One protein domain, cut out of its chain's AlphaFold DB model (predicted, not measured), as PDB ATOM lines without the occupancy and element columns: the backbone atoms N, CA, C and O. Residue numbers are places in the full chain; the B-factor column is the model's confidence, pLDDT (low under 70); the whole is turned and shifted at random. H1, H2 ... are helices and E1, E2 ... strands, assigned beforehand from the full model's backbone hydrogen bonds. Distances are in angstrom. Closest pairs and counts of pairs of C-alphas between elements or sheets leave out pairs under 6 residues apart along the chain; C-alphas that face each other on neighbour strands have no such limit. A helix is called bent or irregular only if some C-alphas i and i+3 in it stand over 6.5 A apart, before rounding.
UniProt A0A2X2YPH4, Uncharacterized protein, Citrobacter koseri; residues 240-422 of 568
ATOM      1  N   THR A 240      -8.380 -48.002 -22.801       67.69
ATOM      2  CA  THR A 240      -9.699 -47.618 -23.308       67.69
ATOM      3  C   THR A 240     -10.305 -48.768 -24.087       67.69
ATOM      4  O   THR A 240      -9.739 -49.184 -25.095       67.69
ATOM      5  N   ASP A 241     -11.465 -49.239 -23.636       72.94
ATOM      6  CA  ASP A 241     -12.262 -50.218 -24.372       72.94
ATOM      7  C   ASP A 241     -13.474 -49.525 -24.988       72.94
ATOM      8  O   ASP A 241     -14.376 -49.058 -24.278       72.94
ATOM      9  N   ASP A 242     -13.498 -49.471 -26.315       81.62
ATOM     10  CA  ASP A 242     -14.621 -48.924 -27.062       81.62
ATOM     11  C   ASP A 242     -15.781 -49.922 -27.105       81.62
ATOM     12  O   ASP A 242     -15.601 -51.130 -27.282       81.62
ATOM     13  N   VAL A 243     -17.000 -49.409 -26.968       86.88
ATOM     14  CA  VAL A 243     -18.217 -50.202 -27.119       86.88
ATOM     15  C   VAL A 243     -18.710 -50.101 -28.553       86.88
ATOM     16  O   VAL A 243     -19.141 -49.040 -29.004       86.88
ATOM     17  N   VAL A 244     -18.731 -51.239 -29.246       86.62
ATOM     18  CA  VAL A 244     -19.339 -51.358 -30.573       86.62
ATOM     19  C   VAL A 244     -20.754 -51.921 -30.430       86.62
ATOM     20  O   VAL A 244     -20.953 -53.060 -30.002       86.62
ATOM     21  N   ALA A 245     -21.758 -51.122 -30.797       90.50
ATOM     22  CA  ALA A 245     -23.157 -51.544 -30.848       90.50
ATOM     23  C   ALA A 245     -23.881 -50.915 -32.045       90.50
ATOM     24  O   ALA A 245     -23.472 -49.878 -32.561       90.50
ATOM     25  N   GLN A 246     -24.995 -51.514 -32.468       91.81
ATOM     26  CA  GLN A 246     -25.809 -50.989 -33.572       91.81
ATOM     27  C   GLN A 246     -26.491 -49.662 -33.225       91.81
ATOM     28  O   GLN A 246     -26.714 -48.829 -34.103       91.81
ATOM     29  N   SER A 247     -26.888 -49.488 -31.963       94.62
ATOM     30  CA  SER A 247     -27.471 -48.243 -31.472       94.62
ATOM     31  C   SER A 247     -27.343 -48.111 -29.958       94.62
ATOM     32  O   SER A 247     -27.168 -49.100 -29.241       94.62
ATOM     33  N   LEU A 248     -27.484 -46.880 -29.476       97.44
ATOM     34  CA  LEU A 248     -27.533 -46.538 -28.062       97.44
ATOM     35  C   LEU A 248     -28.882 -45.899 -27.751       97.44
ATOM     36  O   LEU A 248     -29.237 -44.874 -28.334       97.44
ATOM     37  N   THR A 249     -29.628 -46.482 -26.818       98.06
ATOM     38  CA  THR A 249     -30.824 -45.865 -26.240       98.06
ATOM     39  C   THR A 249     -30.451 -45.214 -24.916       98.06
ATOM     40  O   THR A 249     -29.904 -45.875 -24.041       98.06
ATOM     41  N   VAL A 250     -30.762 -43.934 -24.745       97.94
ATOM     42  CA  VAL A 250     -30.529 -43.187 -23.501       97.94
ATOM     43  C   VAL A 250     -31.861 -42.740 -22.913       97.94
ATOM     44  O   VAL A 250     -32.779 -42.424 -23.668       97.94
ATOM     45  N   SER A 251     -31.997 -42.737 -21.587       97.00
ATOM     46  CA  SER A 251     -33.156 -42.196 -20.870       97.00
ATOM     47  C   SER A 251     -32.818 -41.972 -19.395       97.00
ATOM     48  O   SER A 251     -32.501 -42.916 -18.667       97.00
ATOM     49  N   GLY A 252     -32.883 -40.720 -18.941       96.75
ATOM     50  CA  GLY A 252     -32.464 -40.356 -17.590       96.75
ATOM     51  C   GLY A 252     -31.000 -40.733 -17.355       96.75
ATOM     52  O   GLY A 252     -30.136 -40.466 -18.188       96.75
ATOM     53  N   SER A 253     -30.708 -41.380 -16.234       96.56
ATOM     54  CA  SER A 253     -29.361 -41.871 -15.917       96.56
ATOM     55  C   SER A 253     -28.991 -43.175 -16.627       96.56
ATOM     56  O   SER A 253     -27.880 -43.658 -16.445       96.56
ATOM     57  N   THR A 254     -29.905 -43.790 -17.375       97.81
ATOM     58  CA  THR A 254     -29.692 -45.121 -17.946       97.81
ATOM     59  C   THR A 254     -29.394 -45.028 -19.432       97.81
ATOM     60  O   THR A 254     -30.070 -44.325 -20.185       97.81
ATOM     61  N   ILE A 255     -28.396 -45.792 -19.858       97.88
ATOM     62  CA  ILE A 255     -28.105 -46.056 -21.262       97.88
ATOM     63  C   ILE A 255     -28.252 -47.551 -21.536       97.88
ATOM     64  O   ILE A 255     -28.108 -48.369 -20.633       97.88
ATOM     65  N   THR A 256     -28.603 -47.927 -22.757       97.44
ATOM     66  CA  THR A 256     -28.768 -49.319 -23.183       97.44
ATOM     67  C   THR A 256     -28.183 -49.490 -24.569       97.44
ATOM     68  O   THR A 256     -28.610 -48.822 -25.513       97.44
ATOM     69  N   PHE A 257     -27.210 -50.385 -24.683       95.50
ATOM     70  CA  PHE A 257     -26.598 -50.735 -25.955       95.50
ATOM     71  C   PHE A 257     -27.422 -51.818 -26.646       95.50
ATOM     72  O   PHE A 257     -27.739 -52.854 -26.054       95.50
ATOM     73  N   ASN A 258     -27.760 -51.586 -27.911       93.62
ATOM     74  CA  ASN A 258     -28.532 -52.518 -28.720       93.62
ATOM     75  C   ASN A 258     -27.627 -53.151 -29.782       93.62
ATOM     76  O   ASN A 258     -26.991 -52.441 -30.561       93.62
ATOM     77  N   GLY A 259     -27.596 -54.484 -29.834       89.50
ATOM     78  CA  GLY A 259     -26.782 -55.226 -30.801       89.50
ATOM     79  C   GLY A 259     -25.281 -55.057 -30.565       89.50
ATOM     80  O   GLY A 259     -24.569 -54.685 -31.494       89.50
ATOM     81  N   LEU A 260     -24.823 -55.287 -29.327       88.19
ATOM     82  CA  LEU A 260     -23.398 -55.270 -28.975       88.19
ATOM     83  C   LEU A 260     -22.633 -56.349 -29.745       88.19
ATOM     84  O   LEU A 260     -23.100 -57.488 -29.872       88.19
ATOM     85  N   SER A 261     -21.433 -55.993 -30.188       78.25
ATOM     86  CA  SER A 261     -20.531 -56.863 -30.932       78.25
ATOM     87  C   SER A 261     -19.117 -56.745 -30.368       78.25
ATOM     88  O   SER A 261     -18.637 -55.635 -30.169       78.25
ATOM     89  N   ALA A 262     -18.448 -57.875 -30.115       60.69
ATOM     90  CA  ALA A 262     -17.048 -57.881 -29.662       60.69
ATOM     91  C   ALA A 262     -16.041 -57.666 -30.811       60.69
ATOM     92  O   ALA A 262     -14.872 -57.413 -30.557       60.69
ATOM     93  N   ASP A 263     -16.507 -57.787 -32.056       57.75
ATOM     94  CA  ASP A 263     -15.793 -57.535 -33.313       57.75
ATOM     95  C   ASP A 263     -16.837 -57.282 -34.415       57.75
ATOM     96  O   ASP A 263     -17.995 -57.670 -34.252       57.75
ATOM     97  N   ASP A 264     -16.453 -56.693 -35.550       55.69
ATOM     98  CA  ASP A 264     -17.335 -56.223 -36.645       55.69
ATOM     99  C   ASP A 264     -18.265 -57.288 -37.297       55.69
ATOM    100  O   ASP A 264     -18.997 -56.969 -38.230       55.69
ATOM    101  N   ASP A 265     -18.284 -58.546 -36.828       53.75
ATOM    102  CA  ASP A 265     -19.021 -59.648 -37.470       53.75
ATOM    103  C   ASP A 265     -19.718 -60.665 -36.529       53.75
ATOM    104  O   ASP A 265     -20.404 -61.570 -37.017       53.75
ATOM    105  N   THR A 266     -19.621 -60.552 -35.193       58.56
ATOM    106  CA  THR A 266     -20.351 -61.459 -34.275       58.56
ATOM    107  C   THR A 266     -20.909 -60.763 -33.037       58.56
ATOM    108  O   THR A 266     -20.167 -60.427 -32.114       58.56
ATOM    109  N   ALA A 267     -22.241 -60.648 -32.980       62.41
ATOM    110  CA  ALA A 267     -22.954 -60.117 -31.824       62.41
ATOM    111  C   ALA A 267     -22.763 -61.021 -30.596       62.41
ATOM    112  O   ALA A 267     -23.287 -62.139 -30.549       62.41
ATOM    113  N   THR A 268     -22.029 -60.528 -29.602       68.81
ATOM    114  CA  THR A 268     -21.834 -61.199 -28.310       68.81
ATOM    115  C   THR A 268     -22.917 -60.813 -27.309       68.81
ATOM    116  O   THR A 268     -23.223 -61.603 -26.424       68.81
ATOM    117  N   ASN A 269     -23.557 -59.647 -27.484       79.38
ATOM    118  CA  ASN A 269     -24.471 -59.053 -26.497       79.38
ATOM    119  C   ASN A 269     -23.840 -58.878 -25.102       79.38
ATOM    120  O   ASN A 269     -24.555 -58.833 -24.103       79.38
ATOM    121  N   GLU A 270     -22.514 -58.757 -25.046       83.50
ATOM    122  CA  GLU A 270     -21.739 -58.581 -23.819       83.50
ATOM    123  C   GLU A 270     -20.988 -57.249 -23.885       83.50
ATOM    124  O   GLU A 270     -20.428 -56.892 -24.924       83.50
ATOM    125  N   LEU A 271     -21.035 -56.491 -22.788       87.31
ATOM    126  CA  LEU A 271     -20.223 -55.287 -22.615       87.31
ATOM    127  C   LEU A 271     -18.744 -55.674 -22.436       87.31
ATOM    128  O   LEU A 271     -18.475 -56.781 -21.966       87.31
ATOM    129  N   PRO A 272     -17.788 -54.780 -22.752       84.25
ATOM    130  CA  PRO A 272     -16.380 -55.028 -22.458       84.25
ATOM    131  C   PRO A 272     -16.145 -55.286 -20.963       84.25
ATOM    132  O   PRO A 272     -16.817 -54.696 -20.116       84.25
ATOM    133  N   ASP A 273     -15.140 -56.100 -20.629       78.25
ATOM    134  CA  ASP A 273     -14.822 -56.486 -19.242       78.25
ATOM    135  C   ASP A 273     -14.532 -55.283 -18.317       78.25
ATOM    136  O   ASP A 273     -14.663 -55.380 -17.095       78.25
ATOM    137  N   SER A 274     -14.143 -54.135 -18.881       76.06
ATOM    138  CA  SER A 274     -13.903 -52.886 -18.149       76.06
ATOM    139  C   SER A 274     -15.172 -52.120 -17.758       76.06
ATOM    140  O   SER A 274     -15.116 -51.256 -16.878       76.06
ATOM    141  N   TRP A 275     -16.325 -52.429 -18.355       87.31
ATOM    142  CA  TRP A 275     -17.605 -51.769 -18.088       87.31
ATOM    143  C   TRP A 275     -18.292 -52.363 -16.857       87.31
ATOM    144  O   TRP A 275     -19.343 -52.995 -16.932       87.31
ATOM    145  N   ILE A 276     -17.684 -52.142 -15.694       84.44
ATOM    146  CA  ILE A 276     -18.179 -52.592 -14.389       84.44
ATOM    147  C   ILE A 276     -18.618 -51.419 -13.510       84.44
ATOM    148  O   ILE A 276     -18.184 -50.279 -13.687       84.44
ATOM    149  N   ALA A 277     -19.449 -51.701 -12.503       86.69
ATOM    150  CA  ALA A 277     -19.813 -50.714 -11.490       86.69
ATOM    151  C   ALA A 277     -18.562 -50.088 -10.849       86.69
ATOM    152  O   ALA A 277     -17.668 -50.779 -10.363       86.69
ATOM    153  N   GLY A 278     -18.510 -48.757 -10.842       82.12
ATOM    154  CA  GLY A 278     -17.381 -47.964 -10.373       82.12
ATOM    155  C   GLY A 278     -16.463 -47.432 -11.476       82.12
ATOM    156  O   GLY A 278     -15.756 -46.458 -11.202       82.12
ATOM    157  N   ALA A 279     -16.499 -47.997 -12.688       82.44
ATOM    158  CA  ALA A 279     -15.673 -47.550 -13.809       82.44
ATOM    159  C   ALA A 279     -16.058 -46.141 -14.289       82.44
ATOM    160  O   ALA A 279     -17.206 -45.708 -14.142       82.44
ATOM    161  N   THR A 280     -15.093 -45.422 -14.867       87.62
ATOM    162  CA  THR A 280     -15.329 -44.139 -15.544       87.62
ATOM    163  C   THR A 280     -15.419 -44.374 -17.042       87.62
ATOM    164  O   THR A 280     -14.583 -45.064 -17.613       87.62
ATOM    165  N   VAL A 281     -16.418 -43.785 -17.683       90.38
ATOM    166  CA  VAL A 281     -16.656 -43.897 -19.122       90.38
ATOM    167  C   VAL A 281     -16.786 -42.510 -19.735       90.38
ATOM    168  O   VAL A 281     -17.211 -41.565 -19.061       90.38
ATOM    169  N   GLU A 282     -16.437 -42.399 -21.008       91.25
ATOM    170  CA  GLU A 282     -16.658 -41.213 -21.831       91.25
ATOM    171  C   GLU A 282     -17.757 -41.523 -22.852       91.25
ATOM    172  O   GLU A 282     -17.772 -42.588 -23.472       91.25
ATOM    173  N   LEU A 283     -18.739 -40.624 -22.960       93.19
ATOM    174  CA  LEU A 283     -19.951 -40.847 -23.752       93.19
ATOM    175  C   LEU A 283     -20.302 -39.623 -24.592       93.19
ATOM    176  O   LEU A 283     -20.686 -38.576 -24.065       93.19
ATOM    177  N   ILE A 284     -20.269 -39.797 -25.909       94.69
ATOM    178  CA  ILE A 284     -20.760 -38.830 -26.886       94.69
ATOM    179  C   ILE A 284     -22.095 -39.352 -27.414       94.69
ATOM    180  O   ILE A 284     -22.165 -40.392 -28.069       94.69
ATOM    181  N   VAL A 285     -23.171 -38.614 -27.131       96.06
ATOM    182  CA  VAL A 285     -24.540 -38.980 -27.520       96.06
ATOM    183  C   VAL A 285     -25.137 -37.854 -28.366       96.06
ATOM    184  O   VAL A 285     -25.807 -36.970 -27.822       96.06
ATOM    185  N   PRO A 286     -24.921 -37.850 -29.694       95.38
ATOM    186  CA  PRO A 286     -25.354 -36.734 -30.520       95.38
ATOM    187  C   PRO A 286     -26.870 -36.531 -30.505       95.38
ATOM    188  O   PRO A 286     -27.662 -37.475 -30.385       95.38
ATOM    189  N   ASP A 287     -27.270 -35.279 -30.680       95.50
ATOM    190  CA  ASP A 287     -28.643 -34.877 -30.932       95.50
ATOM    191  C   ASP A 287     -28.738 -33.930 -32.148       95.50
ATOM    192  O   ASP A 287     -27.724 -33.491 -32.699       95.50
ATOM    193  N   GLN A 288     -29.949 -33.691 -32.650       95.44
ATOM    194  CA  GLN A 288     -30.201 -32.709 -33.698       95.44
ATOM    195  C   GLN A 288     -30.599 -31.369 -33.074       95.44
ATOM    196  O   GLN A 288     -31.675 -31.234 -32.499       95.44
ATOM    197  N   PHE A 289     -29.749 -30.362 -33.248       96.56
ATOM    198  CA  PHE A 289     -29.974 -29.003 -32.765       96.56
ATOM    199  C   PHE A 289     -30.289 -28.062 -33.923       96.56
ATOM    200  O   PHE A 289     -29.825 -28.269 -35.047       96.56
ATOM    201  N   VAL A 290     -31.049 -27.003 -33.654       98.00
ATOM    202  CA  VAL A 290     -31.182 -25.885 -34.594       98.00
ATOM    203  C   VAL A 290     -30.058 -24.900 -34.318       98.00
ATOM    204  O   VAL A 290     -29.903 -24.439 -33.189       98.00
ATOM    205  N   VAL A 291     -29.281 -24.572 -35.345       97.50
ATOM    206  CA  VAL A 291     -28.209 -23.583 -35.262       97.50
ATOM    207  C   VAL A 291     -28.566 -22.355 -36.083       97.50
ATOM    208  O   VAL A 291     -28.969 -22.466 -37.242       97.50
ATOM    209  N   THR A 292     -28.404 -21.179 -35.487       96.50
ATOM    210  CA  THR A 292     -28.574 -19.873 -36.135       96.50
ATOM    211  C   THR A 292     -27.356 -18.993 -35.863       96.50
ATOM    212  O   THR A 292     -26.623 -19.216 -34.897       96.50
ATOM    213  N   ASN A 293     -27.098 -17.992 -36.708       91.25
ATOM    214  CA  ASN A 293     -26.116 -16.968 -36.369       91.25
ATOM    215  C   ASN A 293     -26.741 -15.914 -35.454       91.25
ATOM    216  O   ASN A 293     -27.723 -15.265 -35.816       91.25
ATOM    217  N   ASP A 294     -26.108 -15.690 -34.307       87.00
ATOM    218  CA  ASP A 294     -26.422 -14.597 -33.393       87.00
ATOM    219  C   ASP A 294     -25.196 -13.683 -33.257       87.00
ATOM    220  O   ASP A 294     -24.266 -13.917 -32.478       87.00
ATOM    221  N   GLY A 295     -25.138 -12.661 -34.115       87.12
ATOM    222  CA  GLY A 295     -23.998 -11.752 -34.204       87.12
ATOM    223  C   GLY A 295     -22.701 -12.477 -34.579       87.12
ATOM    224  O   GLY A 295     -22.501 -12.839 -35.736       87.12
ATOM    225  N   ALA A 296     -21.797 -12.631 -33.609       89.81
ATOM    226  CA  ALA A 296     -20.517 -13.328 -33.775       89.81
ATOM    227  C   ALA A 296     -20.546 -14.791 -33.292       89.81
ATOM    228  O   ALA A 296     -19.526 -15.471 -33.383       89.81
ATOM    229  N   TYR A 297     -21.684 -15.264 -32.777       93.88
ATOM    230  CA  TYR A 297     -21.852 -16.594 -32.201       93.88
ATOM    231  C   TYR A 297     -22.672 -17.506 -33.114       93.88
ATOM    232  O   TYR A 297     -23.579 -17.055 -33.816       93.88
ATOM    233  N   SER A 298     -22.400 -18.810 -33.048       93.56
ATOM    234  CA  SER A 298     -23.384 -19.829 -33.426       93.56
ATOM    235  C   SER A 298     -24.293 -20.093 -32.218       93.56
ATOM    236  O   SER A 298     -23.818 -20.593 -31.197       93.56
ATOM    237  N   SER A 299     -25.576 -19.738 -32.317       96.38
ATOM    238  CA  SER A 299     -26.586 -20.038 -31.296       96.38
ATOM    239  C   SER A 299     -27.145 -21.436 -31.525       96.38
ATOM    240  O   SER A 299     -27.590 -21.750 -32.626       96.38
ATOM    241  N   ILE A 300     -27.089 -22.285 -30.500       97.94
ATOM    242  CA  ILE A 300     -27.531 -23.682 -30.533       97.94
ATOM    243  C   ILE A 300     -28.834 -23.765 -29.744       97.94
ATOM    244  O   ILE A 300     -28.845 -23.439 -28.560       97.94
ATOM    245  N   THR A 301     -29.921 -24.189 -30.387       98.12
ATOM    246  CA  THR A 301     -31.282 -24.188 -29.831       98.12
ATOM    247  C   THR A 301     -31.863 -25.604 -29.810       98.12
ATOM    248  O   THR A 301     -31.883 -26.276 -30.846       98.12
ATOM    249  N   SER A 302     -32.299 -26.062 -28.632       97.19
ATOM    250  CA  SER A 302     -33.037 -27.313 -28.387       97.19
ATOM    251  C   SER A 302     -33.377 -27.437 -26.899       97.19
ATOM    252  O   SER A 302     -32.525 -27.164 -26.054       97.19
ATOM    253  N   ASP A 303     -34.552 -27.967 -26.557       94.94
ATOM    254  CA  ASP A 303     -34.899 -28.269 -25.159       94.94
ATOM    255  C   ASP A 303     -34.084 -29.428 -24.578       94.94
ATOM    256  O   ASP A 303     -33.931 -29.536 -23.359       94.94
ATOM    257  N   ASN A 304     -33.444 -30.236 -25.430       95.00
ATOM    258  CA  ASN A 304     -32.518 -31.273 -24.980       95.00
ATOM    259  C   ASN A 304     -31.248 -30.694 -24.344       95.00
ATOM    260  O   ASN A 304     -30.570 -31.406 -23.611       95.00
ATOM    261  N   LEU A 305     -30.976 -29.388 -24.498       95.94
ATOM    262  CA  LEU A 305     -29.959 -28.689 -23.703       95.94
ATOM    263  C   LEU A 305     -30.214 -28.805 -22.193       95.94
ATOM    264  O   LEU A 305     -29.277 -28.673 -21.410       95.94
ATOM    265  N   ALA A 306     -31.444 -29.091 -21.756       92.62
ATOM    266  CA  ALA A 306     -31.736 -29.352 -20.351       92.62
ATOM    267  C   ALA A 306     -30.916 -30.524 -19.775       92.62
ATOM    268  O   ALA A 306     -30.610 -30.504 -18.584       92.62
ATOM    269  N   GLU A 307     -30.489 -31.497 -20.595       93.75
ATOM    270  CA  GLU A 307     -29.733 -32.673 -20.132       93.75
ATOM    271  C   GLU A 307     -28.369 -32.324 -19.524       93.75
ATOM    272  O   GLU A 307     -27.833 -33.072 -18.703       93.75
ATOM    273  N   ILE A 308     -27.814 -31.162 -19.881       94.31
ATOM    274  CA  ILE A 308     -26.541 -30.687 -19.336       94.31
ATOM    275  C   ILE A 308     -26.716 -29.751 -18.134       94.31
ATOM    276  O   ILE A 308     -25.716 -29.453 -17.487       94.31
ATOM    277  N   ALA A 309     -27.947 -29.359 -17.778       94.81
ATOM    278  CA  ALA A 309     -28.257 -28.373 -16.732       94.81
ATOM    279  C   ALA A 309     -27.442 -27.061 -16.878       94.81
ATOM    280  O   ALA A 309     -26.661 -26.710 -15.988       94.81
ATOM    281  N   PRO A 310     -27.568 -26.363 -18.021       96.12
ATOM    282  CA  PRO A 310     -26.645 -25.314 -18.449       96.12
ATOM    283  C   PRO A 310     -26.682 -24.077 -17.542       96.12
ATOM    284  O   PRO A 310     -27.724 -23.679 -17.023       96.12
ATOM    285  N   TYR A 311     -25.526 -23.428 -17.407       95.81
ATOM    286  CA  TYR A 311     -25.373 -22.112 -16.788       95.81
ATOM    287  C   TYR A 311     -24.235 -21.343 -17.470       95.81
ATOM    288  O   TYR A 311     -23.313 -21.941 -18.026       95.81
ATOM    289  N   VAL A 312     -24.284 -20.010 -17.435       98.06
ATOM    290  CA  VAL A 312     -23.240 -19.152 -18.024       98.06
ATOM    291  C   VAL A 312     -21.908 -19.373 -17.301       98.06
ATOM    292  O   VAL A 312     -21.858 -19.317 -16.074       98.06
ATOM    293  N   GLY A 313     -20.835 -19.628 -18.049       96.38
ATOM    294  CA  GLY A 313     -19.528 -20.014 -17.506       96.38
ATOM    295  C   GLY A 313     -19.334 -21.517 -17.322       96.38
ATOM    296  O   GLY A 313     -18.252 -21.930 -16.912       96.38
ATOM    297  N   MET A 314     -20.327 -22.353 -17.640       96.62
ATOM    298  CA  MET A 314     -20.147 -23.805 -17.623       96.62
ATOM    299  C   MET A 314     -19.085 -24.220 -18.655       96.62
ATOM    300  O   MET A 314     -19.257 -23.909 -19.839       96.62
ATOM    301  N   PRO A 315     -18.028 -24.949 -18.249       94.31
ATOM    302  CA  PRO A 315     -17.110 -25.567 -19.191       94.31
ATOM    303  C   PRO A 315     -17.805 -26.752 -19.872       94.31
ATOM    304  O   PRO A 315     -18.334 -27.655 -19.219       94.31
ATOM    305  N   VAL A 316     -17.793 -26.760 -21.199       96.50
ATOM    306  CA  VAL A 316     -18.434 -27.785 -22.025       96.50
ATOM    307  C   VAL A 316     -17.454 -28.336 -23.046       96.50
ATOM    308  O   VAL A 316     -16.543 -27.641 -23.502       96.50
ATOM    309  N   THR A 317     -17.671 -29.585 -23.437       94.38
ATOM    310  CA  THR A 317     -17.115 -30.093 -24.686       94.38
ATOM    311  C   THR A 317     -18.235 -30.108 -25.722       94.38
ATOM    312  O   THR A 317     -19.356 -30.559 -25.449       94.38
ATOM    313  N   LEU A 318     -17.941 -29.581 -26.908       95.06
ATOM    314  CA  LEU A 318     -18.772 -29.689 -28.104       95.06
ATOM    315  C   LEU A 318     -18.099 -30.659 -29.078       95.06
ATOM    316  O   LEU A 318     -16.976 -30.401 -29.505       95.06
ATOM    317  N   TRP A 319     -18.814 -31.703 -29.481       92.94
ATOM    318  CA  TRP A 319     -18.389 -32.642 -30.508       92.94
ATOM    319  C   TRP A 319     -19.174 -32.330 -31.772       92.94
ATOM    320  O   TRP A 319     -20.410 -32.369 -31.795       92.94
ATOM    321  N   TYR A 320     -18.451 -31.970 -32.827       91.12
ATOM    322  CA  TYR A 320     -19.025 -31.664 -34.129       91.12
ATOM    323  C   TYR A 320     -18.043 -32.053 -35.231       91.12
ATOM    324  O   TYR A 320     -16.873 -31.676 -35.196       91.12
ATOM    325  N   ASN A 321     -18.530 -32.793 -36.233       85.12
ATOM    326  CA  ASN A 321     -17.733 -33.255 -37.375       85.12
ATOM    327  C   ASN A 321     -16.462 -34.030 -36.952       85.12
ATOM    328  O   ASN A 321     -15.382 -33.826 -37.514       85.12
ATOM    329  N   SER A 322     -16.602 -34.891 -35.933       78.56
ATOM    330  CA  SER A 322     -15.513 -35.684 -35.337       78.56
ATOM    331  C   SER A 322     -14.353 -34.841 -34.785       78.56
ATOM    332  O   SER A 322     -13.188 -35.242 -34.866       78.56
ATOM    333  N   VAL A 323     -14.660 -33.643 -34.284       79.38
ATOM    334  CA  VAL A 323     -13.717 -32.756 -33.601       79.38
ATOM    335  C   VAL A 323     -14.323 -32.324 -32.275       79.38
ATOM    336  O   VAL A 323     -15.460 -31.848 -32.242       79.38
ATOM    337  N   ASP A 324     -13.522 -32.432 -31.217       84.94
ATOM    338  CA  ASP A 324     -13.848 -31.896 -29.902       84.94
ATOM    339  C   ASP A 324     -13.383 -30.450 -29.763       84.94
ATOM    340  O   ASP A 324     -12.227 -30.102 -30.028       84.94
ATOM    341  N   TYR A 325     -14.283 -29.608 -29.274       87.00
ATOM    342  CA  TYR A 325     -14.014 -28.226 -28.916       87.00
ATOM    343  C   TYR A 325     -14.230 -28.043 -27.418       87.00
ATOM    344  O   TYR A 325     -15.331 -28.245 -26.909       87.00
ATOM    345  N   SER A 326     -13.180 -27.632 -26.706       91.19
ATOM    346  CA  SER A 326     -13.274 -27.219 -25.303       91.19
ATOM    347  C   SER A 326     -13.707 -25.757 -25.229       91.19
ATOM    348  O   SER A 326     -12.963 -24.868 -25.651       91.19
ATOM    349  N   LEU A 327     -14.915 -25.516 -24.730       94.88
ATOM    350  CA  LEU A 327     -15.592 -24.221 -24.778       94.88
ATOM    351  C   LEU A 327     -16.259 -23.904 -23.435       94.88
ATOM    352  O   LEU A 327     -16.309 -24.731 -22.528       94.88
ATOM    353  N   PHE A 328     -16.790 -22.693 -23.323       97.25
ATOM    354  CA  PHE A 328     -17.595 -22.233 -22.197       97.25
ATOM    355  C   PHE A 328     -18.948 -21.738 -22.701       97.25
ATOM    356  O   PHE A 328     -19.016 -21.123 -23.766       97.25
ATOM    357  N   ILE A 329     -20.019 -21.972 -21.937       98.06
ATOM    358  CA  ILE A 329     -21.332 -21.374 -22.217       98.06
ATOM    359  C   ILE A 329     -21.241 -19.859 -21.991       98.06
ATOM    360  O   ILE A 329     -21.090 -19.406 -20.858       98.06
ATOM    361  N   ALA A 330     -21.335 -19.084 -23.070       97.75
ATOM    362  CA  ALA A 330     -21.260 -17.623 -23.052       97.75
ATOM    363  C   ALA A 330     -22.614 -16.980 -22.717       97.75
ATOM    364  O   ALA A 330     -22.688 -16.025 -21.945       97.75
ATOM    365  N   SER A 331     -23.702 -17.538 -23.246       97.44
ATOM    366  CA  SER A 331     -25.072 -17.177 -22.878       97.44
ATOM    367  C   SER A 331     -25.949 -18.421 -22.798       97.44
ATOM    368  O   SER A 331     -25.693 -19.415 -23.478       97.44
ATOM    369  N   TYR A 332     -26.980 -18.358 -21.957       97.38
ATOM    370  CA  TYR A 332     -28.006 -19.386 -21.840       97.38
ATOM    371  C   TYR A 332     -29.379 -18.728 -21.702       97.38
ATOM    372  O   TYR A 332     -29.587 -17.910 -20.803       97.38
ATOM    373  N   THR A 333     -30.300 -19.115 -22.577       96.81
ATOM    374  CA  THR A 333     -31.724 -18.793 -22.500       96.81
ATOM    375  C   THR A 333     -32.470 -20.080 -22.145       96.81
ATOM    376  O   THR A 333     -32.414 -21.030 -22.931       96.81
ATOM    377  N   PRO A 334     -33.128 -20.166 -20.977       95.75
ATOM    378  CA  PRO A 334     -33.892 -21.348 -20.596       95.75
ATOM    379  C   PRO A 334     -35.179 -21.484 -21.411       95.75
ATOM    380  O   PRO A 334     -35.681 -20.501 -21.951       95.75
ATOM    381  N   HIS A 335     -35.721 -22.706 -21.448       95.12
ATOM    382  CA  HIS A 335     -37.058 -22.951 -21.986       95.12
ATOM    383  C   HIS A 335     -38.106 -22.171 -21.186       95.12
ATOM    384  O   HIS A 335     -38.037 -22.132 -19.951       95.12
ATOM    385  N   ALA A 336     -39.083 -21.592 -21.876       94.69
ATOM    386  CA  ALA A 336     -40.260 -20.985 -21.271       94.69
ATOM    387  C   ALA A 336     -41.516 -21.384 -22.053       94.69
ATOM    388  O   ALA A 336     -41.591 -21.185 -23.265       94.69
ATOM    389  N   ASP A 337     -42.507 -21.925 -21.343       93.69
ATOM    390  CA  ASP A 337     -43.802 -22.260 -21.932       93.69
ATOM    391  C   ASP A 337     -44.542 -20.990 -22.367       93.69
ATOM    392  O   ASP A 337     -44.490 -19.962 -21.686       93.69
ATOM    393  N   ALA A 338     -45.292 -21.081 -23.468       91.69
ATOM    394  CA  ALA A 338     -46.155 -19.990 -23.904       91.69
ATOM    395  C   ALA A 338     -47.171 -19.618 -22.810       91.69
ATOM    396  O   ALA A 338     -47.832 -20.478 -22.218       91.69
ATOM    397  N   THR A 339     -47.345 -18.318 -22.594       92.69
ATOM    398  CA  THR A 339     -48.398 -17.765 -21.734       92.69
ATOM    399  C   THR A 339     -49.414 -16.996 -22.583       92.69
ATOM    400  O   THR A 339     -49.296 -16.921 -23.803       92.69
ATOM    401  N   GLU A 340     -50.447 -16.414 -21.965       89.31
ATOM    402  CA  GLU A 340     -51.380 -15.544 -22.702       89.31
ATOM    403  C   GLU A 340     -50.699 -14.273 -23.254       89.31
ATOM    404  O   GLU A 340     -51.234 -13.647 -24.169       89.31
ATOM    405  N   GLU A 341     -49.531 -13.897 -22.717       90.12
ATOM    406  CA  GLU A 341     -48.821 -12.651 -23.037       90.12
ATOM    407  C   GLU A 341     -47.476 -12.868 -23.758       90.12
ATOM    408  O   GLU A 341     -46.983 -11.940 -24.402       90.12
ATOM    409  N   GLU A 342     -46.894 -14.071 -23.697       91.38
ATOM    410  CA  GLU A 342     -45.556 -14.388 -24.222       91.38
ATOM    411  C   GLU A 342     -45.568 -15.676 -25.060       91.38
ATOM    412  O   GLU A 342     -46.250 -16.647 -24.723       91.38
ATOM    413  N   GLU A 343     -44.809 -15.688 -26.160       92.38
ATOM    414  CA  GLU A 343     -44.617 -16.878 -26.998       92.38
ATOM    415  C   GLU A 343     -43.693 -17.903 -26.319       92.38
ATOM    416  O   GLU A 343     -42.905 -17.563 -25.437       92.38
ATOM    417  N   GLU A 344     -43.784 -19.164 -26.748       93.25
ATOM    418  CA  GLU A 344     -42.888 -20.233 -26.297       93.25
ATOM    419  C   GLU A 344     -41.434 -19.918 -26.677       93.25
ATOM    420  O   GLU A 344     -41.139 -19.547 -27.818       93.25
ATOM    421  N   VAL A 345     -40.520 -20.095 -25.726       94.44
ATOM    422  CA  VAL A 345     -39.080 -19.932 -25.932       94.44
ATOM    423  C   VAL A 345     -38.427 -21.292 -25.791       94.44
ATOM    424  O   VAL A 345     -38.392 -21.837 -24.696       94.44
ATOM    425  N   THR A 346     -37.858 -21.813 -26.873       96.44
ATOM    426  CA  THR A 346     -37.009 -23.010 -26.825       96.44
ATOM    427  C   THR A 346     -35.659 -22.670 -26.196       96.44
ATOM    428  O   THR A 346     -35.084 -21.609 -26.474       96.44
ATOM    429  N   ALA A 347     -35.116 -23.575 -25.382       97.31
ATOM    430  CA  ALA A 347     -33.819 -23.347 -24.752       97.31
ATOM    431  C   ALA A 347     -32.699 -23.135 -25.791       97.31
ATOM    432  O   ALA A 347     -32.625 -23.843 -26.800       97.31
ATOM    433  N   SER A 348     -31.794 -22.185 -25.536       97.44
ATOM    434  CA  SER A 348     -30.653 -21.901 -26.418       97.44
ATOM    435  C   SER A 348     -29.387 -21.512 -25.660       97.44
ATOM    436  O   SER A 348     -29.447 -20.946 -24.567       97.44
ATOM    437  N   ILE A 349     -28.227 -21.813 -26.244       98.31
ATOM    438  CA  ILE A 349     -26.911 -21.419 -25.729       98.31
ATOM    439  C   ILE A 349     -26.035 -20.813 -26.826       98.31
ATOM    440  O   ILE A 349     -26.143 -21.168 -27.999       98.31
ATOM    441  N   THR A 350     -25.097 -19.962 -26.418       98.00
ATOM    442  CA  THR A 350     -23.926 -19.592 -27.230       98.00
ATOM    443  C   THR A 350     -22.647 -20.022 -26.524       98.00
ATOM    444  O   THR A 350     -22.633 -20.206 -25.305       98.00
ATOM    445  N   LEU A 351     -21.563 -20.207 -27.281       97.56
ATOM    446  CA  LEU A 351     -20.299 -20.739 -26.770       97.56
ATOM    447  C   LEU A 351     -19.132 -19.772 -27.013       97.56
ATOM    448  O   LEU A 351     -19.133 -19.022 -27.988       97.56
ATOM    449  N   ALA A 352     -18.112 -19.812 -26.158       94.62
ATOM    450  CA  ALA A 352     -16.882 -19.030 -26.292       94.62
ATOM    451  C   ALA A 352     -15.637 -19.841 -25.899       94.62
ATOM    452  O   ALA A 352     -15.716 -20.832 -25.173       94.62
ATOM    453  N   TYR A 353     -14.474 -19.424 -26.397       91.62
ATOM    454  CA  TYR A 353     -13.180 -20.000 -26.030       91.62
ATOM    455  C   TYR A 353     -12.672 -19.418 -24.706       91.62
ATOM    456  O   TYR A 353     -12.849 -18.233 -24.449       91.62
ATOM    457  N   GLU A 354     -11.955 -20.222 -23.916       86.12
ATOM    458  CA  GLU A 354     -11.218 -19.828 -22.695       86.12
ATOM    459  C   GLU A 354     -12.057 -19.339 -21.490       86.12
ATOM    460  O   GLU A 354     -11.643 -19.577 -20.359       86.12
ATOM    461  N   SER A 355     -13.202 -18.675 -21.696       90.62
ATOM    462  CA  SER A 355     -14.161 -18.237 -20.660       90.62
ATOM    463  C   SER A 355     -15.510 -17.844 -21.285       90.62
ATOM    464  O   SER A 355     -15.601 -17.706 -22.504       90.62
ATOM    465  N   GLU A 356     -16.539 -17.579 -20.473       93.06
ATOM    466  CA  GLU A 356     -17.857 -17.095 -20.921       93.06
ATOM    467  C   GLU A 356     -17.815 -15.744 -21.649       93.06
ATOM    468  O   GLU A 356     -18.677 -15.456 -22.473       93.06
ATOM    469  N   THR A 357     -16.797 -14.921 -21.377       94.38
ATOM    470  CA  THR A 357     -16.571 -13.628 -22.051       94.38
ATOM    471  C   THR A 357     -15.454 -13.673 -23.093       94.38
ATOM    472  O   THR A 357     -14.983 -12.625 -23.542       94.38
ATOM    473  N   GLY A 358     -14.957 -14.866 -23.420       93.38
ATOM    474  CA  GLY A 358     -13.836 -15.038 -24.331       93.38
ATOM    475  C   GLY A 358     -14.197 -14.814 -25.799       93.38
ATOM    476  O   GLY A 358     -15.224 -14.226 -26.142       93.38
ATOM    477  N   ALA A 359     -13.326 -15.273 -26.699       94.88
ATOM    478  CA  ALA A 359     -13.585 -15.155 -28.129       94.88
ATOM    479  C   ALA A 359     -14.830 -15.985 -28.515       94.88
ATOM    480  O   ALA A 359     -14.880 -17.166 -28.159       94.88
ATOM    481  N   PRO A 360     -15.802 -15.417 -29.256       94.88
ATOM    482  CA  PRO A 360     -16.994 -16.140 -29.691       94.88
ATOM    483  C   PRO A 360     -16.665 -17.412 -30.470       94.88
ATOM    484  O   PRO A 360     -15.821 -17.404 -31.373       94.88
ATOM    485  N   PHE A 361     -17.356 -18.504 -30.150       93.94
ATOM    486  CA  PHE A 361     -17.340 -19.706 -30.966       93.94
ATOM    487  C   PHE A 361     -18.335 -19.562 -32.121       93.94
ATOM    488  O   PHE A 361     -19.509 -19.234 -31.939       93.94
ATOM    489  N   THR A 362     -17.847 -19.816 -33.329       91.94
ATOM    490  CA  THR A 362     -18.599 -19.698 -34.579       91.94
ATOM    491  C   THR A 362     -18.105 -20.743 -35.581       91.94
ATOM    492  O   THR A 362     -17.095 -21.409 -35.347       91.94
ATOM    493  N   GLY A 363     -18.786 -20.867 -36.719       83.31
ATOM    494  CA  GLY A 363     -18.401 -21.762 -37.812       83.31
ATOM    495  C   GLY A 363     -19.244 -23.031 -37.926       83.31
ATOM    496  O   GLY A 363     -18.966 -23.850 -38.804       83.31
ATOM    497  N   ILE A 364     -20.287 -23.184 -37.102       91.56
ATOM    498  CA  ILE A 364     -21.333 -24.177 -37.360       91.56
ATOM    499  C   ILE A 364     -22.325 -23.579 -38.381       91.56
ATOM    500  O   ILE A 364     -22.786 -22.455 -38.172       91.56
ATOM    501  N   PRO A 365     -22.646 -24.279 -39.486       92.38
ATOM    502  CA  PRO A 365     -23.645 -23.821 -40.451       92.38
ATOM    503  C   PRO A 365     -25.031 -23.642 -39.823       92.38
ATOM    504  O   PRO A 365     -25.393 -24.363 -38.898       92.38
ATOM    505  N   GLU A 366     -25.830 -22.727 -40.369       94.88
ATOM    506  CA  GLU A 366     -27.227 -22.581 -39.955       94.88
ATOM    507  C   GLU A 366     -28.084 -23.764 -40.425       94.88
ATOM    508  O   GLU A 366     -27.879 -24.310 -41.514       94.88
ATOM    509  N   GLY A 367     -29.087 -24.115 -39.624       96.12
ATOM    510  CA  GLY A 367     -30.054 -25.170 -39.917       96.12
ATOM    511  C   GLY A 367     -30.070 -26.269 -38.862       96.12
ATOM    512  O   GLY A 367     -29.667 -26.063 -37.722       96.12
ATOM    513  N   TYR A 368     -30.570 -27.442 -39.243       96.44
ATOM    514  CA  TYR A 368     -30.570 -28.617 -38.377       96.44
ATOM    515  C   TYR A 368     -29.208 -29.303 -38.431       96.44
ATOM    516  O   TYR A 368     -28.831 -29.857 -39.465       96.44
ATOM    517  N   ILE A 369     -28.484 -29.263 -37.319       96.50
ATOM    518  CA  ILE A 369     -27.120 -29.766 -37.202       96.50
ATOM    519  C   ILE A 369     -27.076 -30.899 -36.184       96.50
ATOM    520  O   ILE A 369     -27.588 -30.787 -35.073       96.50
ATOM    521  N   ARG A 370     -26.434 -31.998 -36.579       94.69
ATOM    522  CA  ARG A 370     -26.138 -33.136 -35.712       94.69
ATOM    523  C   ARG A 370     -24.846 -32.851 -34.941       94.69
ATOM    524  O   ARG A 370     -23.797 -32.687 -35.563       94.69
ATOM    525  N   LEU A 371     -24.923 -32.755 -33.617       95.69
ATOM    526  CA  LEU A 371     -23.782 -32.475 -32.733       95.69
ATOM    527  C   LEU A 371     -24.041 -33.026 -31.323       95.69
ATOM    528  O   LEU A 371     -25.165 -33.411 -31.013       95.69
ATOM    529  N   SER A 372     -23.025 -33.056 -30.462       96.00
ATOM    530  CA  SER A 372     -23.180 -33.368 -29.032       96.00
ATOM    531  C   SER A 372     -22.601 -32.242 -28.182       96.00
ATOM    532  O   SER A 372     -21.492 -31.773 -28.446       96.00
ATOM    533  N   VAL A 373     -23.324 -31.822 -27.143       96.06
ATOM    534  CA  VAL A 373     -22.826 -30.898 -26.117       96.06
ATOM    535  C   VAL A 373     -22.952 -31.590 -24.772       96.06
ATOM    536  O   VAL A 373     -24.008 -32.117 -24.435       96.06
ATOM    537  N   SER A 374     -21.890 -31.591 -23.977       94.75
ATOM    538  CA  SER A 374     -21.961 -32.028 -22.581       94.75
ATOM    539  C   SER A 374     -20.989 -31.241 -21.724       94.75
ATOM    540  O   SER A 374     -20.199 -30.445 -22.230       94.75
ATOM    541  N   HIS A 375     -21.043 -31.468 -20.413       94.25
ATOM    542  CA  HIS A 375     -20.028 -30.938 -19.514       94.25
ATOM    543  C   HIS A 375     -18.625 -31.359 -19.983       94.25
ATOM    544  O   HIS A 375     -18.458 -32.442 -20.554       94.25
ATOM    545  N   ALA A 376     -17.630 -30.501 -19.750       88.81
ATOM    546  CA  ALA A 376     -16.260 -30.730 -20.189       88.81
ATOM    547  C   ALA A 376     -15.768 -32.148 -19.848       88.81
ATOM    548  O   ALA A 376     -15.805 -32.570 -18.691       88.81
ATOM    549  N   GLY A 377     -15.320 -32.859 -20.885       80.31
ATOM    550  CA  GLY A 377     -14.768 -34.215 -20.821       80.31
ATOM    551  C   GLY A 377     -15.757 -35.363 -21.048       80.31
ATOM    552  O   GLY A 377     -15.302 -36.492 -21.143       80.31
ATOM    553  N   TYR A 378     -17.073 -35.118 -21.141       91.12
ATOM    554  CA  TYR A 378     -18.082 -36.174 -21.373       91.12
ATOM    555  C   TYR A 378     -18.029 -37.351 -20.375       91.12
ATOM    556  O   TYR A 378     -18.366 -38.478 -20.731       91.12
ATOM    557  N   GLN A 379     -17.591 -37.108 -19.134       92.31
ATOM    558  CA  GLN A 379     -17.264 -38.176 -18.187       92.31
ATOM    559  C   GLN A 379     -18.449 -38.591 -17.315       92.31
ATOM    560  O   GLN A 379     -19.133 -37.765 -16.700       92.31
ATOM    561  N   TYR A 380     -18.623 -39.903 -17.181       93.75
ATOM    562  CA  TYR A 380     -19.630 -40.524 -16.329       93.75
ATOM    563  C   TYR A 380     -19.010 -41.661 -15.520       93.75
ATOM    564  O   TYR A 380     -18.041 -42.290 -15.932       93.75
ATOM    565  N   LYS A 381     -19.569 -41.941 -14.347       92.50
ATOM    566  CA  LYS A 381     -19.256 -43.107 -13.528       92.50
ATOM    567  C   LYS A 381     -20.373 -44.128 -13.659       92.50
ATOM    568  O   LYS A 381     -21.538 -43.775 -13.491       92.50
ATOM    569  N   ILE A 382     -20.022 -45.385 -13.898       93.38
ATOM    570  CA  ILE A 382     -20.980 -46.485 -13.871       93.38
ATOM    571  C   ILE A 382     -21.404 -46.726 -12.420       93.38
ATOM    572  O   ILE A 382     -20.579 -47.050 -11.565       93.38
ATOM    573  N   PHE A 383     -22.689 -46.555 -12.134       93.00
ATOM    574  CA  PHE A 383     -23.288 -46.885 -10.845       93.00
ATOM    575  C   PHE A 383     -23.688 -48.358 -10.775       93.00
ATOM    576  O   PHE A 383     -23.424 -49.010  -9.769       93.00
ATOM    577  N   ASP A 384     -24.298 -48.870 -11.846       94.62
ATOM    578  CA  ASP A 384     -24.794 -50.242 -11.926       94.62
ATOM    579  C   ASP A 384     -24.816 -50.739 -13.378       94.62
ATOM    580  O   ASP A 384     -24.922 -49.931 -14.308       94.62
ATOM    581  N   VAL A 385     -24.728 -52.058 -13.554       94.19
ATOM    582  CA  VAL A 385     -24.736 -52.739 -14.858       94.19
ATOM    583  C   VAL A 385     -25.729 -53.894 -14.806       94.19
ATOM    584  O   VAL A 385     -25.592 -54.794 -13.980       94.19
ATOM    585  N   ASP A 386     -26.697 -53.889 -15.723       93.88
ATOM    586  CA  ASP A 386     -27.691 -54.950 -15.893       93.88
ATOM    587  C   ASP A 386     -27.745 -55.376 -17.366       93.88
ATOM    588  O   ASP A 386     -28.365 -54.726 -18.213       93.88
ATOM    589  N   GLY A 387     -27.029 -56.455 -17.695       90.75
ATOM    590  CA  GLY A 387     -26.897 -56.940 -19.066       90.75
ATOM    591  C   GLY A 387     -26.256 -55.892 -19.981       90.75
ATOM    592  O   GLY A 387     -25.080 -55.577 -19.834       90.75
ATOM    593  N   THR A 388     -27.029 -55.363 -20.933       93.06
ATOM    594  CA  THR A 388     -26.579 -54.325 -21.880       93.06
ATOM    595  C   THR A 388     -26.968 -52.906 -21.454       93.06
ATOM    596  O   THR A 388     -26.687 -51.941 -22.175       93.06
ATOM    597  N   SER A 389     -27.623 -52.767 -20.298       95.56
ATOM    598  CA  SER A 389     -28.032 -51.495 -19.715       95.56
ATOM    599  C   SER A 389     -27.069 -51.063 -18.610       95.56
ATOM    600  O   SER A 389     -26.667 -51.853 -17.759       95.56
ATOM    601  N   VAL A 390     -26.721 -49.780 -18.608       97.06
ATOM    602  CA  VAL A 390     -25.765 -49.178 -17.676       97.06
ATOM    603  C   VAL A 390     -26.411 -47.958 -17.036       97.06
ATOM    604  O   VAL A 390     -26.929 -47.081 -17.730       97.06
ATOM    605  N   THR A 391     -26.384 -47.890 -15.708       97.56
ATOM    606  CA  THR A 391     -26.817 -46.708 -14.954       97.56
ATOM    607  C   THR A 391     -25.609 -45.838 -14.649       97.56
ATOM    608  O   THR A 391     -24.610 -46.322 -14.120       97.56
ATOM    609  N   LEU A 392     -25.697 -44.551 -14.962       96.94
ATOM    610  CA  LEU A 392     -24.591 -43.604 -14.923       96.94
ATOM    611  C   LEU A 392     -24.794 -42.509 -13.876       96.94
ATOM    612  O   LEU A 392     -25.910 -42.136 -13.524       96.94
ATOM    613  N   GLN A 393     -23.679 -41.933 -13.445       95.69
ATOM    614  CA  GLN A 393     -23.604 -40.696 -12.677       95.69
ATOM    615  C   GLN A 393     -22.634 -39.745 -13.384       95.69
ATOM    616  O   GLN A 393     -21.496 -40.131 -13.638       95.69
ATOM    617  N   ARG A 394     -23.036 -38.511 -13.705       95.12
ATOM    618  CA  ARG A 394     -22.126 -37.529 -14.322       95.12
ATOM    619  C   ARG A 394     -20.958 -37.209 -13.386       95.12
ATOM    620  O   ARG A 394     -21.155 -37.062 -12.180       95.12
ATOM    621  N   LEU A 395     -19.750 -37.095 -13.939       90.00
ATOM    622  CA  LEU A 395     -18.556 -36.661 -13.218       90.00
ATOM    623  C   LEU A 395     -18.167 -35.236 -13.628       90.00
ATOM    624  O   LEU A 395     -18.138 -34.906 -14.809       90.00
ATOM    625  N   ILE A 396     -17.819 -34.412 -12.641       88.19
ATOM    626  CA  ILE A 396     -17.213 -33.089 -12.821       88.19
ATOM    627  C   ILE A 396     -15.926 -33.075 -12.001       88.19
ATOM    628  O   ILE A 396     -15.961 -33.308 -10.793       88.19
ATOM    629  N   ASP A 397     -14.783 -32.875 -12.663       80.75
ATOM    630  CA  ASP A 397     -13.450 -32.894 -12.041       80.75
ATOM    631  C   ASP A 397     -13.200 -34.139 -11.157       80.75
ATOM    632  O   ASP A 397     -12.569 -34.078 -10.101       80.75
ATOM    633  N   GLY A 398     -13.729 -35.293 -11.582       78.81
ATOM    634  CA  GLY A 398     -13.614 -36.574 -10.874       78.81
ATOM    635  C   GLY A 398     -14.583 -36.774  -9.700       78.81
ATOM    636  O   GLY A 398     -14.525 -37.810  -9.036       78.81
ATOM    637  N   VAL A 399     -15.488 -35.826  -9.441       83.69
ATOM    638  CA  VAL A 399     -16.511 -35.908  -8.387       83.69
ATOM    639  C   VAL A 399     -17.887 -36.159  -9.001       83.69
ATOM    640  O   VAL A 399     -18.226 -35.589 -10.034       83.69
ATOM    641  N   VAL A 400     -18.692 -37.009  -8.355       89.25
ATOM    642  CA  VAL A 400     -20.079 -37.272  -8.774       89.25
ATOM    643  C   VAL A 400     -20.926 -36.014  -8.630       89.25
ATOM    644  O   VAL A 400     -21.058 -35.460  -7.536       89.25
ATOM    645  N   ASP A 401     -21.543 -35.616  -9.736       92.06
ATOM    646  CA  ASP A 401     -22.497 -34.525  -9.799       92.06
ATOM    647  C   ASP A 401     -23.927 -35.037  -9.582       92.06
ATOM    648  O   ASP A 401     -24.544 -35.647 -10.456       92.06
ATOM    649  N   ASN A 402     -24.470 -34.745  -8.400       90.50
ATOM    650  CA  ASN A 402     -25.833 -35.123  -8.018       90.50
ATOM    651  C   ASN A 402     -26.917 -34.203  -8.608       90.50
ATOM    652  O   ASN A 402     -28.096 -34.413  -8.335       90.50
ATOM    653  N   THR A 403     -26.537 -33.158  -9.350       90.38
ATOM    654  CA  THR A 403     -27.473 -32.210  -9.976       90.38
ATOM    655  C   THR A 403     -27.783 -32.546 -11.431       90.38
ATOM    656  O   THR A 403     -28.645 -31.906 -12.031       90.38
ATOM    657  N   TRP A 404     -27.118 -33.557 -11.999       95.44
ATOM    658  CA  TRP A 404     -27.347 -33.980 -13.373       95.44
ATOM    659  C   TRP A 404     -28.755 -34.581 -13.551       95.44
ATOM    660  O   TRP A 404     -29.065 -35.589 -12.912       95.44
ATOM    661  N   PRO A 405     -29.608 -34.010 -14.426       94.62
ATOM    662  CA  PRO A 405     -30.976 -34.493 -14.625       94.62
ATOM    663  C   PRO A 405     -31.062 -35.807 -15.420       94.62
ATOM    664  O   PRO A 405     -32.115 -36.444 -15.422       94.62
ATOM    665  N   GLY A 406     -29.973 -36.229 -16.072       95.81
ATOM    666  CA  GLY A 406     -29.962 -37.371 -16.987       95.81
ATOM    667  C   GLY A 406     -30.221 -36.974 -18.443       95.81
ATOM    668  O   GLY A 406     -30.539 -35.826 -18.748       95.81
ATOM    669  N   PHE A 407     -30.081 -37.940 -19.348       96.56
ATOM    670  CA  PHE A 407     -30.338 -37.779 -20.776       96.56
ATOM    671  C   PHE A 407     -31.828 -37.650 -21.089       96.56
ATOM    672  O   PHE A 407     -32.663 -38.381 -20.538       96.56
ATOM    673  N   VAL A 408     -32.163 -36.810 -22.070       95.69
ATOM    674  CA  VAL A 408     -33.497 -36.858 -22.681       95.69
ATOM    675  C   VAL A 408     -33.629 -38.126 -23.521       95.69
ATOM    676  O   VAL A 408     -32.713 -38.490 -24.263       95.69
ATOM    677  N   ALA A 409     -34.773 -38.806 -23.395       96.44
ATOM    678  CA  ALA A 409     -34.984 -40.125 -23.973       96.44
ATOM    679  C   ALA A 409     -34.840 -40.130 -25.504       96.44
ATOM    680  O   ALA A 409     -35.641 -39.510 -26.204       96.44
ATOM    681  N   ARG A 410     -33.849 -40.857 -26.032       96.25
ATOM    682  CA  ARG A 410     -33.622 -41.002 -27.481       96.25
ATOM    683  C   ARG A 410     -32.846 -42.269 -27.814       96.25
ATOM    684  O   ARG A 410     -32.215 -42.867 -26.950       96.25
ATOM    685  N   THR A 411     -32.896 -42.677 -29.081       97.12
ATOM    686  CA  THR A 411     -32.028 -43.729 -29.629       97.12
ATOM    687  C   THR A 411     -31.180 -43.144 -30.746       97.12
ATOM    688  O   THR A 411     -31.712 -42.471 -31.627       97.12
ATOM    689  N   VAL A 412     -29.874 -43.396 -30.701       96.06
ATOM    690  CA  VAL A 412     -28.885 -42.855 -31.636       96.06
ATOM    691  C   VAL A 412     -28.076 -43.982 -32.273       96.06
ATOM    692  O   VAL A 412     -27.873 -45.028 -31.659       96.06
ATOM    693  N   LEU A 413     -27.643 -43.781 -33.517       94.00
ATOM    694  CA  LEU A 413     -26.821 -44.742 -34.273       94.00
ATOM    695  C   LEU A 413     -25.345 -44.321 -34.337       94.00
ATOM    696  O   LEU A 413     -24.487 -45.118 -34.682       94.00
ATOM    697  N   ASP A 414     -25.072 -43.053 -34.046       90.44
ATOM    698  CA  ASP A 414     -23.810 -42.339 -34.232       90.44
ATOM    699  C   ASP A 414     -23.194 -41.934 -32.883       90.44
ATOM    700  O   ASP A 414     -22.720 -40.814 -32.726       90.44
ATOM    701  N   PHE A 415     -23.260 -42.820 -31.888       93.56
ATOM    702  CA  PHE A 415     -22.671 -42.582 -30.570       93.56
ATOM    703  C   PHE A 415     -21.197 -42.996 -30.530       93.56
ATOM    704  O   PHE A 415     -20.769 -43.868 -31.284       93.56
ATOM    705  N   GLU A 416     -20.455 -42.421 -29.589       91.94
ATOM    706  CA  GLU A 416     -19.163 -42.953 -29.153       91.94
ATOM    707  C   GLU A 416     -19.269 -43.250 -27.655       91.94
ATOM    708  O   GLU A 416     -19.785 -42.439 -26.879       91.94
ATOM    709  N   ALA A 417     -18.850 -44.446 -27.253       90.94
ATOM    710  CA  ALA A 417     -18.864 -44.884 -25.868       90.94
ATOM    711  C   ALA A 417     -17.577 -45.649 -25.598       90.94
ATOM    712  O   ALA A 417     -17.371 -46.721 -26.162       90.94
ATOM    713  N   SER A 418     -16.736 -45.107 -24.730       86.50
ATOM    714  CA  SER A 418     -15.471 -45.729 -24.361       86.50
ATOM    715  C   SER A 418     -15.382 -45.859 -22.849       86.50
ATOM    716  O   SER A 418     -15.719 -44.954 -22.079       86.50
ATOM    717  N   GLY A 419     -14.976 -47.041 -22.401       72.88
ATOM    718  CA  GLY A 419     -14.649 -47.278 -21.010       72.88
ATOM    719  C   GLY A 419     -13.215 -46.864 -20.780       72.88
ATOM    720  O   GLY A 419     -12.320 -47.459 -21.363       72.88
ATOM    721  N   VAL A 420     -12.976 -45.878 -19.918       64.31
ATOM    722  CA  VAL A 420     -11.635 -45.670 -19.380       64.31
ATOM    723  C   VAL A 420     -11.525 -46.622 -18.205       64.31
ATOM    724  O   VAL A 420     -12.011 -46.329 -17.107       64.31
ATOM    725  N   ASN A 421     -10.905 -47.783 -18.415       58.16
ATOM    726  CA  ASN A 421     -10.600 -48.644 -17.289       58.16
ATOM    727  C   ASN A 421      -9.628 -47.870 -16.397       58.16
ATOM    728  O   ASN A 421      -8.458 -47.711 -16.743       58.16
ATOM    729  N   GLN A 422     -10.105 -47.327 -15.271       55.72
ATOM    730  CA  GLN A 422      -9.210 -46.791 -14.259       55.72
ATOM    731  C   GLN A 422      -8.418 -47.979 -13.740       55.72
ATOM    732  O   GLN A 422      -8.862 -48.693 -12.845       55.72
TER     733      GLN A 422
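What this domain is: This is residues 240 to 422 of the 568 residues of an uncharacterized protein of Citrobacter koseri (UniProt A0A2X2YPH4). Two strand-built lobes stand end to end: a sheet of eight strands, curled like part of a barrel and folded back on itself, and a closed barrel of six strands, E5 to E10. The short helix H1 sits between the lobes, and residues 338 to 343 stick out from the barrel lobe. The printed part has 183 residues, with fourteen named strands and one named helix in the order E1 to E6, H1, E7 to E14; the class is mostly strand. The sheet's order is E1, E14, E4, E11, E12, E3, E2, E13, the barrel's ring is E5, E6, E9, E8, E7, E10, and both are antiparallel. The whole is compact, with a radius of gyration of the C-alphas of 17.2 A and spans of 52 by 36 by 32 A.

Where its parts are: Find C-alpha 240 at (-9.699, -47.618, -23.308), where E1, residues 240 to 242, begins. Then come E2 (245 to 252, 19.7 A), E3 (254 to 260), E4 (280 to 284), E5 (287 to 294, 20.5 A), E6 (297 to 301) and H1 (303 to 308, 10.5 A). E7 (315 to 320) leads to E8 (323 to 333, 25.3 A), which bends by 70 degrees at residue 330. E9 (348 to 352), E10 (367 to 375, 23.5 A), E11 (379 to 386), E12 (389 to 396, 22.4 A) and E13 (407 to 412) follow. E14, residues 416 to 420, ends at C-alpha 420, (-11.635, -45.670, -19.380).

How they stand to each other: Look first at the folded sheet, one sheet bent back on itself: E1, E14 and E4 face E12, E3, E2 and E13, with E11 as the hinge. In the hairpin E2 and E3, N 256 and O 249 are 2.7 A apart; across E4 and E11, N 281 and O 380 are 2.8 A apart. E4 runs on into E5 at 63 degrees. In the barrel, E7, E8 and E9 are a meander, each strand the antiparallel neighbour of the one before, and with E10, antiparallel neighbour of E7, a Greek key. N 325 and O 318 of the hairpin E7 and E8 are within hydrogen-bond range at 2.8 A; across the antiparallel neighbours E5 and E10, N 287 and O 371 are within hydrogen-bond range at 2.8 A. H1 lies outside the barrel at a height over the sheet of 6.8 A; its closest C-alphas to E10 are Ile 308 and Ser 374, 5.8 A. H1 only grazes the folded sheet; 0 of its 2 O i to N i+4 pairs are within hydrogen-bond range, against 3 of 3 O i to N i+3 pairs.

The domain as a whole: The two C-alphas farthest apart, Thr 266 and Glu 341, are 57.6 A apart. The printed part has no cut. The links E3 to E4, E8 to E9 and E9 to E10 are long. Look for pLDDT under 70 at residue 240, residues 262 to 268 and residues 420 to 422; the mean of the printed part is 90.4.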